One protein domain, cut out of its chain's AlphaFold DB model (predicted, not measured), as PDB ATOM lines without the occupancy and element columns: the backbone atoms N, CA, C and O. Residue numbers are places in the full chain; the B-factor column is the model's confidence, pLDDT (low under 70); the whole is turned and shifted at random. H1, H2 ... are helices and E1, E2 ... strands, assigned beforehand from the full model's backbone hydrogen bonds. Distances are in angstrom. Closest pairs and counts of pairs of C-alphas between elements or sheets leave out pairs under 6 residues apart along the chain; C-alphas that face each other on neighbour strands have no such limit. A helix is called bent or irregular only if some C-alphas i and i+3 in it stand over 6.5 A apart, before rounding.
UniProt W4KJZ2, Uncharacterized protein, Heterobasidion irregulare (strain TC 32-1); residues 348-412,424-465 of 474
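Overview. This is residues 348 to 412 and 424 to 465 of the 474 residues of an uncharacterized protein of Heterobasidion irregulare (strain TC 32-1) (UniProt W4KJZ2). There is little regular structure here: a long strand hairpin, E1 and E2, and a short strand pair, E3 and E4, are bridged by one helix, H1, with long loops around them. The printed part has 107 residues, mixed in class, with only 34 in named elements, in the order E1, E2, E3, E4, H1. Both two-stranded sheets are antiparallel. The whole is compact, with a radius of gyration of the C-alphas of 14.2 A, spanning 40 by 32 by 23 A.

Arrangement. Look first at E1, residues 363 to 369, and E2, residues 374 to 380, a hairpin; N 366 and O 377 are 2.9 A apart, within hydrogen-bond range. E3, residues 398 to 400, and E4, residues 442 to 444, have N 443 and O 399 at 2.8 A. E1 and E3 are apart. In H1, residues 450 to 463, every O i to N i+4 pair is within range. Its closest C-alphas to E2 are Ala 454 and Leu 375, 6.1 A; to E4, Gly 452 and Asp 444, 6.0 A.

Along the chain. Find C-alpha 363 at (39.832, 38.165, 40.405), where E1 begins its 19.8 A. E2 spans 19.6 A, E3 and E4 6.6 A each, and H1 20.0 A, to C-alpha 463 at (18.070, 20.103, 38.269).

Size, cuts and confidence. Residues 413 to 423 are cut out, with 8.5 A between C-alphas 412 and 424. The link from E2 to E3 is long. Confidence is under 70 at residues 385 to 395, 412, 433 to 439 and 463 to 465.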
ATOM      1  N   LEU A 348      30.703  27.619  32.003       86.06
ATOM      2  CA  LEU A 348      30.069  26.651  32.880       86.06
ATOM      3  C   LEU A 348      28.636  26.411  32.402       86.06
ATOM      4  O   LEU A 348      27.891  27.367  32.175       86.06
ATOM      5  N   THR A 349      28.273  25.147  32.230       83.25
ATOM      6  CA  THR A 349      26.950  24.708  31.763       83.25
ATOM      7  C   THR A 349      26.195  23.895  32.809       83.25
ATOM      8  O   THR A 349      24.975  23.823  32.729       83.25
ATOM      9  N   SER A 350      26.892  23.327  33.797       83.75
ATOM     10  CA  SER A 350      26.293  22.560  34.896       83.75
ATOM     11  C   SER A 350      27.041  22.743  36.221       83.75
ATOM     12  O   SER A 350      28.204  23.168  36.254       83.75
ATOM     13  N   PHE A 351      26.382  22.409  37.333       83.69
ATOM     14  CA  PHE A 351      27.065  22.239  38.614       83.69
ATOM     15  C   PHE A 351      27.968  21.004  38.613       83.69
ATOM     16  O   PHE A 351      27.760  20.048  37.874       83.69
ATOM     17  N   GLY A 352      29.024  21.049  39.429       84.00
ATOM     18  CA  GLY A 352      30.055  20.008  39.463       84.00
ATOM     19  C   GLY A 352      31.061  20.081  38.307       84.00
ATOM     20  O   GLY A 352      32.126  19.468  38.401       84.00
ATOM     21  N   GLN A 353      30.790  20.874  37.261       86.88
ATOM     22  CA  GLN A 353      31.742  21.099  36.180       86.88
ATOM     23  C   GLN A 353      33.035  21.717  36.722       86.88
ATOM     24  O   GLN A 353      33.057  22.805  37.305       86.88
ATOM     25  N   GLN A 354      34.140  21.015  36.495       89.56
ATOM     26  CA  GLN A 354      35.449  21.443  36.956       89.56
ATOM     27  C   GLN A 354      35.998  22.567  36.079       89.56
ATOM     28  O   GLN A 354      35.867  22.557  34.853       89.56
ATOM     29  N   PHE A 355      36.680  23.523  36.706       88.69
ATOM     30  CA  PHE A 355      37.350  24.596  35.992       88.69
ATOM     31  C   PHE A 355      38.646  25.021  36.678       88.69
ATOM     32  O   PHE A 355      38.812  24.894  37.889       88.69
ATOM     33  N   ARG A 356      39.587  25.554  35.890       87.25
ATOM     34  CA  ARG A 356      40.844  26.090  36.419       87.25
ATOM     35  C   ARG A 356      40.600  27.472  37.021       87.25
ATOM     36  O   ARG A 356      40.103  28.367  36.338       87.25
ATOM     37  N   PHE A 357      41.070  27.674  38.246       86.38
ATOM     38  CA  PHE A 357      41.190  28.991  38.856       86.38
ATOM     39  C   PHE A 357      42.667  29.369  39.031       86.38
ATOM     40  O   PHE A 357      43.505  28.525  39.328       86.38
ATOM     41  N   ASP A 358      43.006  30.634  38.793       85.75
ATOM     42  CA  ASP A 358      44.374  31.147  38.890       85.75
ATOM     43  C   ASP A 358      44.481  32.082  40.097       85.75
ATOM     44  O   ASP A 358      44.166  33.273  40.010       85.75
ATOM     45  N   PHE A 359      44.923  31.525  41.225       84.12
ATOM     46  CA  PHE A 359      45.050  32.237  42.497       84.12
ATOM     47  C   PHE A 359      46.135  33.323  42.497       84.12
ATOM     48  O   PHE A 359      46.176  34.145  43.408       84.12
ATOM     49  N   SER A 360      46.975  33.411  41.458       81.94
ATOM     50  CA  SER A 360      47.896  34.545  41.314       81.94
ATOM     51  C   SER A 360      47.170  35.847  40.951       81.94
ATOM     52  O   SER A 360      47.727  36.938  41.104       81.94
ATOM     53  N   LYS A 361      45.921  35.763  40.474       84.06
ATOM     54  CA  LYS A 361      45.113  36.913  40.056       84.06
ATOM     55  C   LYS A 361      44.226  37.407  41.188       84.06
ATOM     56  O   LYS A 361      43.718  36.632  41.984       84.06
ATOM     57  N   HIS A 362      43.951  38.710  41.198       83.19
ATOM     58  CA  HIS A 362      43.026  39.322  42.163       83.19
ATOM     59  C   HIS A 362      41.571  38.888  41.986       83.19
ATOM     60  O   HIS A 362      40.779  38.916  42.926       83.19
ATOM     61  N   THR A 363      41.201  38.520  40.765       85.88
ATOM     62  CA  THR A 363      39.832  38.165  40.405       85.88
ATOM     63  C   THR A 363      39.872  37.056  39.378       85.88
ATOM     64  O   THR A 363      40.675  37.134  38.443       85.88
ATOM     65  N   GLY A 364      38.981  36.083  39.508       84.81
ATOM     66  CA  GLY A 364      38.675  35.179  38.413       84.81
ATOM     67  C   GLY A 364      37.395  35.584  37.710       84.81
ATOM     68  O   GLY A 364      36.649  36.469  38.144       84.81
ATOM     69  N   CYS A 365      37.178  34.935  36.580       86.62
ATOM     70  CA  CYS A 365      35.977  35.115  35.800       86.62
ATOM     71  C   CYS A 365      35.585  33.800  35.147       86.62
ATOM     72  O   CYS A 365      36.450  33.050  34.697       86.62
ATOM     73  N   VAL A 366      34.285  33.563  35.093       86.75
ATOM     74  CA  VAL A 366      33.649  32.452  34.389       86.75
ATOM     75  C   VAL A 366      32.481  33.016  33.594       86.75
ATOM     76  O   VAL A 366      31.979  34.098  33.897       86.75
ATOM     77  N   TYR A 367      32.067  32.298  32.566       85.62
ATOM     78  CA  TYR A 367      30.795  32.538  31.904       85.62
ATOM     79  C   TYR A 367      29.849  31.431  32.322       85.62
ATOM     80  O   TYR A 367      30.279  30.291  32.439       85.62
ATOM     81  N   ILE A 368      28.586  31.751  32.545       84.06
ATOM     82  CA  ILE A 368      27.568  30.771  32.900       84.06
ATOM     83  C   ILE A 368      26.550  30.752  31.778       84.06
ATOM     84  O   ILE A 368      25.956  31.779  31.460       84.06
ATOM     85  N   LYS A 369      26.389  29.598  31.138       80.12
ATOM     86  CA  LYS A 369      25.408  29.434  30.074       80.12
ATOM     87  C   LYS A 369      24.030  29.228  30.694       80.12
ATOM     88  O   LYS A 369      23.831  28.273  31.435       80.12
ATOM     89  N   GLY A 370      23.101  30.106  30.351       75.69
ATOM     90  CA  GLY A 370      21.669  29.886  30.498       75.69
ATOM     91  C   GLY A 370      21.027  29.359  29.230       75.69
ATOM     92  O   GLY A 370      21.686  29.173  28.208       75.69
ATOM     93  N   GLU A 371      19.719  29.139  29.303       72.44
ATOM     94  CA  GLU A 371      18.923  28.647  28.177       72.44
ATOM     95  C   GLU A 371      19.036  29.565  26.949       72.44
ATOM     96  O   GLU A 371      19.182  29.104  25.815       72.44
ATOM     97  N   HIS A 372      19.055  30.879  27.180       71.88
ATOM     98  CA  HIS A 372      19.068  31.880  26.114       71.88
ATOM     99  C   HIS A 372      20.213  32.889  26.212       71.88
ATOM    100  O   HIS A 372      20.314  33.763  25.350       71.88
ATOM    101  N   GLU A 373      21.069  32.806  27.229       74.06
ATOM    102  CA  GLU A 373      22.087  33.821  27.525       74.06
ATOM    103  C   GLU A 373      23.394  33.218  28.063       74.06
ATOM    104  O   GLU A 373      23.471  32.035  28.394       74.06
ATOM    105  N   LEU A 374      24.455  34.019  28.097       77.06
ATOM    106  CA  LEU A 374      25.793  33.654  28.543       77.06
ATOM    107  C   LEU A 374      26.335  34.687  29.542       77.06
ATOM    108  O   LEU A 374      27.082  35.607  29.197       77.06
ATOM    109  N   LEU A 375      26.037  34.474  30.815       81.06
ATOM    110  CA  LEU A 375      26.268  35.439  31.875       81.06
ATOM    111  C   LEU A 375      27.747  35.502  32.261       81.06
ATOM    112  O   LEU A 375      28.326  34.531  32.749       81.06
ATOM    113  N   TYR A 376      28.373  36.666  32.092       83.75
ATOM    114  CA  TYR A 376      29.736  36.897  32.571       83.75
ATOM    115  C   TYR A 376      29.760  37.153  34.080       83.75
ATOM    116  O   TYR A 376      29.235  38.155  34.576       83.75
ATOM    117  N   VAL A 377      30.458  36.285  34.805       83.06
ATOM    118  CA  VAL A 377      30.564  36.324  36.258       83.06
ATOM    119  C   VAL A 377      32.011  36.566  36.663       83.06
ATOM    120  O   VAL A 377      32.895  35.738  36.450       83.06
ATOM    121  N   LYS A 378      32.259  37.716  37.291       85.56
ATOM    122  CA  LYS A 378      33.549  38.058  37.894       85.56
ATOM    123  C   LYS A 378      33.453  37.897  39.403       85.56
ATOM    124  O   LYS A 378      32.578  38.489  40.028       85.56
ATOM    125  N   PHE A 379      34.389  37.168  39.992       82.00
ATOM    126  CA  PHE A 379      34.464  37.000  41.438       82.00
ATOM    127  C   PHE A 379      35.870  37.293  41.948       82.00
ATOM    128  O   PHE A 379      36.875  37.122  41.251       82.00
ATOM    129  N   LYS A 380      35.929  37.814  43.174       82.94
ATOM    130  CA  LYS A 380      37.193  38.079  43.859       82.94
ATOM    131  C   LYS A 380      37.879  36.759  44.161       82.94
ATOM    132  O   LYS A 380      37.213  35.786  44.510       82.94
ATOM    133  N   ASN A 381      39.200  36.753  44.042       82.31
ATOM    134  CA  ASN A 381      40.000  35.629  44.487       82.31
ATOM    135  C   ASN A 381      39.697  35.367  45.970       82.31
ATOM    136  O   ASN A 381      39.900  36.271  46.787       82.31
ATOM    137  N   PRO A 382      39.174  34.177  46.307       73.94
ATOM    138  CA  PRO A 382      38.802  33.865  47.675       73.94
ATOM    139  C   PRO A 382      40.011  33.857  48.610       73.94
ATOM    140  O   PRO A 382      39.824  34.104  49.791       73.94
ATOM    141  N   LEU A 383      41.230  33.700  48.080       73.62
ATOM    142  CA  LEU A 383      42.460  33.706  48.863       73.62
ATOM    143  C   LEU A 383      43.059  35.095  49.153       73.62
ATOM    144  O   LEU A 383      44.073  35.205  49.832       73.62
ATOM    145  N   LEU A 384      42.503  36.181  48.606       70.50
ATOM    146  CA  LEU A 384      43.107  37.522  48.740       70.50
ATOM    147  C   LEU A 384      42.294  38.497  49.596       70.50
ATOM    148  O   LEU A 384      42.724  39.633  49.794       70.50
ATOM    149  N   TYR A 385      41.122  38.095  50.087       64.50
ATOM    150  CA  TYR A 385      40.230  38.980  50.832       64.50
ATOM    151  C   TYR A 385      39.802  38.329  52.148       64.50
ATOM    152  O   TYR A 385      39.086  37.337  52.135       64.50
ATOM    153  N   VAL A 386      40.220  38.947  53.257       53.12
ATOM    154  CA  VAL A 386      39.917  38.563  54.652       53.12
ATOM    155  C   VAL A 386      38.641  39.264  55.166       53.12
ATOM    156  O   VAL A 386      38.265  39.133  56.323       53.12
ATOM    157  N   ASN A 387      37.946  40.027  54.316       43.84
ATOM    158  CA  ASN A 387      36.791  40.810  54.753       43.84
ATOM    159  C   ASN A 387      35.498  39.995  54.612       43.84
ATOM    160  O   ASN A 387      35.014  39.788  53.497       43.84
ATOM    161  N   SER A 388      35.012  39.586  55.785       40.94
ATOM    162  CA  SER A 388      33.745  38.956  56.162       40.94
ATOM    163  C   SER A 388      32.604  38.960  55.135       40.94
ATOM    164  O   SER A 388      31.940  39.970  54.896       40.94
ATOM    165  N   ILE A 389      32.261  37.768  54.653       42.06
ATOM    166  CA  ILE A 389      30.894  37.397  54.291       42.06
ATOM    167  C   ILE A 389      30.372  36.507  55.425       42.06
ATOM    168  O   ILE A 389      30.580  35.297  55.463       42.06
ATOM    169  N   THR A 390      29.712  37.125  56.402       37.72
ATOM    170  CA  THR A 390      29.050  36.416  57.501       37.72
ATOM    171  C   THR A 390      27.659  35.946  57.089       37.72
ATOM    172  O   THR A 390      26.868  36.738  56.587       37.72
ATOM    173  N   GLY A 391      27.352  34.684  57.395       46.31
ATOM    174  CA  GLY A 391      25.986  34.158  57.475       46.31
ATOM    175  C   GLY A 391      25.825  32.866  56.688       46.31
ATOM    176  O   GLY A 391      25.792  32.904  55.470       46.31
ATOM    177  N   PHE A 392      25.752  31.740  57.389       49.78
ATOM    178  CA  PHE A 392      25.229  30.475  56.878       49.78
ATOM    179  C   PHE A 392      24.103  30.161  57.859       49.78
ATOM    180  O   PHE A 392      24.413  29.630  58.913       49.78
ATOM    181  N   ASP A 393      22.912  30.726  57.630       51.66
ATOM    182  CA  ASP A 393      21.643  30.376  58.305       51.66
ATOM    183  C   ASP A 393      20.571  31.450  58.078       51.66
ATOM    184  O   ASP A 393      20.282  32.283  58.932       51.66
ATOM    185  N   ASP A 394      19.957  31.455  56.902       58.72
ATOM    186  CA  ASP A 394      18.644  32.091  56.724       58.72
ATOM    187  C   ASP A 394      17.724  31.278  55.799       58.72
ATOM    188  O   ASP A 394      16.770  31.806  55.231       58.72
ATOM    189  N   GLY A 395      18.024  29.985  55.615       69.19
ATOM    190  CA  GLY A 395      17.280  29.105  54.710       69.19
ATOM    191  C   GLY A 395      17.492  29.392  53.218       69.19
ATOM    192  O   GLY A 395      16.813  28.795  52.380       69.19
ATOM    193  N   ARG A 396      18.417  30.288  52.838       78.56
ATOM    194  CA  ARG A 396      18.695  30.580  51.424       78.56
ATOM    195  C   ARG A 396      19.559  29.520  50.762       78.56
ATOM    196  O   ARG A 396      20.470  28.942  51.350       78.56
ATOM    197  N   ARG A 397      19.318  29.327  49.464       79.19
ATOM    198  CA  ARG A 397      20.123  28.437  48.629       79.19
ATOM    199  C   ARG A 397      21.444  29.112  48.259       79.19
ATOM    200  O   ARG A 397      21.474  30.179  47.641       79.19
ATOM    201  N   GLY A 398      22.545  28.465  48.624       80.06
ATOM    202  CA  GLY A 398      23.901  28.940  48.377       80.06
ATOM    203  C   GLY A 398      24.672  28.070  47.393       80.06
ATOM    204  O   GLY A 398      24.488  26.858  47.343       80.06
ATOM    205  N   VAL A 399      25.593  28.682  46.648       81.00
ATOM    206  CA  VAL A 399      26.624  27.959  45.890       81.00
ATOM    207  C   VAL A 399      27.952  28.068  46.611       81.00
ATOM    208  O   VAL A 399      28.357  29.161  47.001       81.00
ATOM    209  N   VAL A 400      28.666  26.955  46.720       82.94
ATOM    210  CA  VAL A 400      30.037  26.910  47.231       82.94
ATOM    211  C   VAL A 400      31.005  26.510  46.125       82.94
ATOM    212  O   VAL A 400      30.645  25.807  45.182       82.94
ATOM    213  N   ILE A 401      32.255  26.953  46.245       83.75
ATOM    214  CA  ILE A 401      33.344  26.503  45.375       83.75
ATOM    215  C   ILE A 401      34.213  25.540  46.180       83.75
ATOM    216  O   ILE A 401      34.784  25.914  47.207       83.75
ATOM    217  N   ARG A 402      34.319  24.300  45.696       85.75
ATOM    218  CA  ARG A 402      35.219  23.283  46.245       85.75
ATOM    219  C   ARG A 402      36.556  23.319  45.510       85.75
ATOM    220  O   ARG A 402      36.586  23.388  44.280       85.75
ATOM    221  N   LEU A 403      37.657  23.277  46.257       87.94
ATOM    222  CA  LEU A 403      38.985  23.108  45.682       87.94
ATOM    223  C   LEU A 403      39.227  21.622  45.433       87.94
ATOM    224  O   LEU A 403      39.416  20.863  46.371       87.94
ATOM    225  N   ASN A 404      39.243  21.201  44.171       87.94
ATOM    226  CA  ASN A 404      39.461  19.787  43.861       87.94
ATOM    227  C   ASN A 404      40.944  19.408  43.887       87.94
ATOM    228  O   ASN A 404      41.291  18.379  44.449       87.94
ATOM    229  N   LYS A 405      41.803  20.213  43.249       90.19
ATOM    230  CA  LYS A 405      43.227  19.908  43.077       90.19
ATOM    231  C   LYS A 405      44.065  21.174  42.893       90.19
ATOM    232  O   LYS A 405      43.660  22.081  42.157       90.19
ATOM    233  N   ILE A 406      45.246  21.214  43.500       89.69
ATOM    234  CA  ILE A 406      46.281  22.231  43.324       89.69
ATOM    235  C   ILE A 406      47.247  21.733  42.249       89.69
ATOM    236  O   ILE A 406      48.058  20.837  42.441       89.69
ATOM    237  N   VAL A 407      47.135  22.318  41.061       87.06
ATOM    238  CA  VAL A 407      47.916  21.894  39.883       87.06
ATOM    239  C   VAL A 407      49.270  22.593  39.770       87.06
ATOM    240  O   VAL A 407      50.161  22.118  39.075       87.06
ATOM    241  N   GLU A 408      49.410  23.751  40.406       85.19
ATOM    242  CA  GLU A 408      50.632  24.545  40.473       85.19
ATOM    243  C   GLU A 408      50.735  25.057  41.917       85.19
ATOM    244  O   GLU A 408      49.725  25.574  42.411       85.19
ATOM    245  N   PRO A 409      51.899  24.928  42.589       85.19
ATOM    246  CA  PRO A 409      52.064  25.391  43.961       85.19
ATOM    247  C   PRO A 409      51.633  26.845  44.120       85.19
ATOM    248  O   PRO A 409      51.922  27.697  43.264       85.19
ATOM    249  N   LEU A 410      50.934  27.132  45.215       82.50
ATOM    250  CA  LEU A 410      50.456  28.474  45.483       82.50
ATOM    251  C   LEU A 410      51.645  29.384  45.760       82.50
ATOM    252  O   LEU A 410      52.401  29.217  46.710       82.50
ATOM    253  N   ARG A 411      51.808  30.398  44.913       78.44
ATOM    254  CA  ARG A 411      52.768  31.464  45.175       78.44
ATOM    255  C   ARG A 411      52.117  32.439  46.140       78.44
ATOM    256  O   ARG A 411      51.385  33.333  45.703       78.44
ATOM    257  N   ALA A 412      52.348  32.227  47.433       67.25
ATOM    258  CA  ALA A 412      51.931  33.165  48.463       67.25
ATOM    259  C   ALA A 412      52.463  34.556  48.101       67.25
ATOM    260  O   ALA A 412      53.652  34.742  47.831       67.25
ATOM    261  N   GLU A 424      47.209  27.833  53.720       78.75
ATOM    262  CA  GLU A 424      47.208  27.226  52.399       78.75
ATOM    263  C   GLU A 424      45.963  26.330  52.269       78.75
ATOM    264  O   GLU A 424      45.715  25.501  53.149       78.75
ATOM    265  N   PRO A 425      45.119  26.529  51.241       82.44
ATOM    266  CA  PRO A 425      43.926  25.720  51.074       82.44
ATOM    267  C   PRO A 425      44.325  24.268  50.813       82.44
ATOM    268  O   PRO A 425      45.288  23.996  50.100       82.44
ATOM    269  N   VAL A 426      43.554  23.334  51.361       85.62
ATOM    270  CA  VAL A 426      43.805  21.898  51.208       85.62
ATOM    271  C   VAL A 426      42.911  21.340  50.101       85.62
ATOM    272  O   VAL A 426      41.743  21.721  49.972       85.62
ATOM    273  N   GLU A 427      43.452  20.442  49.280       89.19
ATOM    274  CA  GLU A 427      42.666  19.726  48.270       89.19
ATOM    275  C   GLU A 427      41.467  19.003  48.907       89.19
ATOM    276  O   GLU A 427      41.544  18.473  50.013       89.19
ATOM    277  N   GLY A 428      40.325  19.018  48.223       85.44
ATOM    278  CA  GLY A 428      39.059  18.463  48.705       85.44
ATOM    279  C   GLY A 428      38.254  19.400  49.610       85.44
ATOM    280  O   GLY A 428      37.043  19.205  49.746       85.44
ATOM    281  N   GLN A 429      38.864  20.444  50.180       84.31
ATOM    282  CA  GLN A 429      38.157  21.374  51.058       84.31
ATOM    283  C   GLN A 429      37.329  22.408  50.285       84.31
ATOM    284  O   GLN A 429      37.596  22.769  49.131       84.31
ATOM    285  N   LEU A 430      36.283  22.906  50.946       82.50
ATOM    286  CA  LEU A 430      35.589  24.106  50.496       82.50
ATOM    287  C   LEU A 430      36.514  25.307  50.679       82.50
ATOM    288  O   LEU A 430      37.252  25.388  51.656       82.50
ATOM    289  N   LEU A 431      36.458  26.257  49.750       76.12
ATOM    290  CA  LEU A 431      37.194  27.504  49.917       76.12
ATOM    291  C   LEU A 431      36.555  28.287  51.061       76.12
ATOM    292  O   LEU A 431      35.431  28.762  50.924       76.12
ATOM    293  N   THR A 432      37.249  28.397  52.185       71.31
ATOM    294  CA  THR A 432      36.762  29.069  53.395       71.31
ATOM    295  C   THR A 432      37.355  30.465  53.516       71.31
ATOM    296  O   THR A 432      38.445  30.743  53.011       71.31
ATOM    297  N   GLU A 433      36.638  31.364  54.184       65.00
ATOM    298  CA  GLU A 433      37.218  32.645  54.585       65.00
ATOM    299  C   GLU A 433      38.120  32.447  55.809       65.00
ATOM    300  O   GLU A 433      37.796  31.697  56.728       65.00
ATOM    301  N   THR A 434      39.275  33.111  55.828       58.09
ATOM    302  CA  THR A 434      40.151  33.140  57.005       58.09
ATOM    303  C   THR A 434      39.589  34.098  58.051       58.09
ATOM    304  O   THR A 434      39.460  35.289  57.781       58.09
ATOM    305  N   GLY A 435      39.289  33.594  59.247       55.97
ATOM    306  CA  GLY A 435      38.714  34.332  60.378       55.97
ATOM    307  C   GLY A 435      38.300  33.352  61.482       55.97
ATOM    308  O   GLY A 435      38.417  32.151  61.275       55.97
ATOM    309  N   ALA A 436      37.848  33.828  62.648       44.22
ATOM    310  CA  ALA A 436      37.592  33.038  63.872       44.22
ATOM    311  C   ALA A 436      36.443  31.990  63.796       44.22
ATOM    312  O   ALA A 436      35.829  31.648  64.799       44.22
ATOM    313  N   GLY A 437      36.163  31.459  62.609       59.53
ATOM    314  CA  GLY A 437      35.311  30.309  62.345       59.53
ATOM    315  C   GLY A 437      35.466  29.927  60.874       59.53
ATOM    316  O   GLY A 437      35.326  30.784  60.001       59.53
ATOM    317  N   ILE A 438      35.783  28.662  60.589       62.72
ATOM    318  CA  ILE A 438      35.947  28.140  59.225       62.72
ATOM    319  C   ILE A 438      34.562  28.100  58.567       62.72
ATOM    320  O   ILE A 438      33.852  27.102  58.648       62.72
ATOM    321  N   LYS A 439      34.136  29.207  57.949       68.38
ATOM    322  CA  LYS A 439      32.892  29.260  57.173       68.38
ATOM    323  C   LYS A 439      33.217  29.140  55.682       68.38
ATOM    324  O   LYS A 439      34.065  29.892  55.186       68.38
ATOM    325  N   PRO A 440      32.579  28.207  54.950       71.19
ATOM    326  CA  PRO A 440      32.713  28.131  53.505       71.19
ATOM    327  C   PRO A 440      32.313  29.452  52.864       71.19
ATOM    328  O   PRO A 440      31.294  30.051  53.214       71.19
ATOM    329  N   LYS A 441      33.087  29.885  51.873       72.38
ATOM    330  CA  LYS A 441      32.680  30.979  51.014       72.38
ATOM    331  C   LYS A 441      31.510  30.507  50.169       72.38
ATOM    332  O   LYS A 441      31.657  29.656  49.288       72.38
ATOM    333  N   TRP A 442      30.357  31.085  50.452       76.19
ATOM    334  CA  TRP A 442      29.123  30.799  49.754       76.19
ATOM    335  C   TRP A 442      28.684  32.016  48.947       76.19
ATOM    336  O   TRP A 442      29.088  33.156  49.200       76.19
ATOM    337  N   TYR A 443      27.855  31.763  47.949       76.94
ATOM    338  CA  TYR A 443      27.264  32.792  47.124       76.94
ATOM    339  C   TYR A 443      25.751  32.625  47.110       76.94
ATOM    340  O   TYR A 443      25.248  31.592  46.671       76.94
ATOM    341  N   ASP A 444      25.054  33.659  47.576       80.12
ATOM    342  CA  ASP A 444      23.594  33.716  47.626       80.12
ATOM    343  C   ASP A 444      23.003  33.691  46.211       80.12
ATOM    344  O   ASP A 444      23.184  34.639  45.434       80.12
ATOM    345  N   MET A 445      22.320  32.591  45.876       81.00
ATOM    346  CA  MET A 445      21.618  32.451  44.602       81.00
ATOM    347  C   MET A 445      20.409  33.375  44.528       81.00
ATOM    348  O   MET A 445      20.072  33.840  43.442       81.00
ATOM    349  N   GLU A 446      19.796  33.699  45.668       81.75
ATOM    350  CA  GLU A 446      18.593  34.521  45.736       81.75
ATOM    351  C   GLU A 446      18.865  36.017  45.653       81.75
ATOM    352  O   GLU A 446      17.980  36.809  45.310       81.75
ATOM    353  N   LYS A 447      20.125  36.420  45.831       82.25
ATOM    354  CA  LYS A 447      20.539  37.810  45.675       82.25
ATOM    355  C   LYS A 447      20.121  38.348  44.304       82.25
ATOM    356  O   LYS A 447      20.489  37.810  43.258       82.25
ATOM    357  N   LYS A 448      19.387  39.468  44.302       83.00
ATOM    358  CA  LYS A 448      18.923  40.191  43.099       83.00
ATOM    359  C   LYS A 448      20.075  40.913  42.380       83.00
ATOM    360  O   LYS A 448      20.059  42.121  42.182       83.00
ATOM    361  N   CYS A 449      21.124  40.177  42.027       80.31
ATOM    362  CA  CYS A 449      22.259  40.651  41.250       80.31
ATOM    363  C   CYS A 449      22.577  39.663  40.119       80.31
ATOM    364  O   CYS A 449      22.129  38.516  40.130       80.31
ATOM    365  N   ARG A 450      23.400  40.090  39.151       75.75
ATOM    366  CA  ARG A 450      23.797  39.242  38.010       75.75
ATOM    367  C   ARG A 450      24.426  37.912  38.435       75.75
ATOM    368  O   ARG A 450      24.244  36.918  37.751       75.75
ATOM    369  N   PHE A 451      25.153  37.893  39.554       77.50
ATOM    370  CA  PHE A 451      25.767  36.671  40.076       77.50
ATOM    371  C   PHE A 451      24.710  35.667  40.561       77.50
ATOM    372  O   PHE A 451      24.760  34.511  40.156       77.50
ATOM    373  N   GLY A 452      23.754  36.107  41.390       79.81
ATOM    374  CA  GLY A 452      22.678  35.244  41.895       79.81
ATOM    375  C   GLY A 452      21.817  34.695  40.758       79.81
ATOM    376  O   GLY A 452      21.594  33.492  40.670       79.81
ATOM    377  N   HIS A 453      21.472  35.554  39.789       81.31
ATOM    378  CA  HIS A 453      20.782  35.145  38.559       81.31
ATOM    379  C   HIS A 453      21.538  34.063  37.781       81.31
ATOM    380  O   HIS A 453      20.953  33.050  37.400       81.31
ATOM    381  N   ALA A 454      22.850  34.228  37.609       80.25
ATOM    382  CA  ALA A 454      23.669  33.250  36.909       80.25
ATOM    383  C   ALA A 454      23.744  31.905  37.645       80.25
ATOM    384  O   ALA A 454      23.651  30.856  37.016       80.25
ATOM    385  N   MET A 455      23.842  31.911  38.974       82.38
ATOM    386  CA  MET A 455      23.850  30.668  39.748       82.38
ATOM    387  C   MET A 455      22.501  29.951  39.740       82.38
ATOM    388  O   MET A 455      22.476  28.734  39.571       82.38
ATOM    389  N   ARG A 456      21.380  30.682  39.825       80.81
ATOM    390  CA  ARG A 456      20.043  30.092  39.632       80.81
ATOM    391  C   ARG A 456      19.891  29.477  38.252       80.81
ATOM    392  O   ARG A 456      19.373  28.377  38.126       80.81
ATOM    393  N   THR A 457      20.392  30.163  37.231       77.50
ATOM    394  CA  THR A 457      20.402  29.653  35.859       77.50
ATOM    395  C   THR A 457      21.151  28.320  35.777       77.50
ATOM    396  O   THR A 457      20.630  27.346  35.245       77.50
ATOM    397  N   LEU A 458      22.338  28.231  36.385       78.81
ATOM    398  CA  LEU A 458      23.109  26.986  36.453       78.81
ATOM    399  C   LEU A 458      22.384  25.878  37.244       78.81
ATOM    400  O   LEU A 458      22.459  24.703  36.877       78.81
ATOM    401  N   TYR A 459      21.668  26.254  38.308       80.19
ATOM    402  CA  TYR A 459      20.865  25.346  39.131       80.19
ATOM    403  C   TYR A 459      19.723  24.724  38.352       80.19
ATOM    404  O   TYR A 459      19.636  23.502  38.288       80.19
ATOM    405  N   VAL A 460      18.893  25.555  37.725       77.81
ATOM    406  CA  VAL A 460      17.757  25.110  36.912       77.81
ATOM    407  C   VAL A 460      18.240  24.184  35.800       77.81
ATOM    408  O   VAL A 460      17.679  23.106  35.617       77.81
ATOM    409  N   ASN A 461      19.347  24.542  35.143       73.69
ATOM    410  CA  ASN A 461      19.945  23.709  34.105       73.69
ATOM    411  C   ASN A 461      20.358  22.322  34.608       73.69
ATOM    412  O   ASN A 461      20.242  21.352  33.872       73.69
ATOM    413  N   THR A 462      20.861  22.225  35.842       72.19
ATOM    414  CA  THR A 462      21.326  20.954  36.415       72.19
ATOM    415  C   THR A 462      20.154  20.124  36.948       72.19
ATOM    416  O   THR A 462      20.088  18.923  36.708       72.19
ATOM    417  N   ALA A 463      19.213  20.765  37.644       67.12
ATOM    418  CA  ALA A 463      18.070  20.103  38.269       67.12
ATOM    419  C   ALA A 463      17.077  19.539  37.242       67.12
ATOM    420  O   ALA A 463      16.495  18.490  37.485       67.12
ATOM    421  N   GLY A 464      16.927  20.174  36.075       57.94
ATOM    422  CA  GLY A 464      16.096  19.644  34.987       57.94
ATOM    423  C   GLY A 464      16.637  18.361  34.334       57.94
ATOM    424  O   GLY A 464      15.906  17.711  33.594       57.94
ATOM    425  N   ILE A 465      17.900  17.993  34.594       53.31
ATOM    426  CA  ILE A 465      18.545  16.779  34.058       53.31
ATOM    427  C   ILE A 465      18.369  15.599  35.024       53.31
ATOM    428  O   ILE A 465      18.210  14.456  34.600       53.31
TER     429      ILE A 465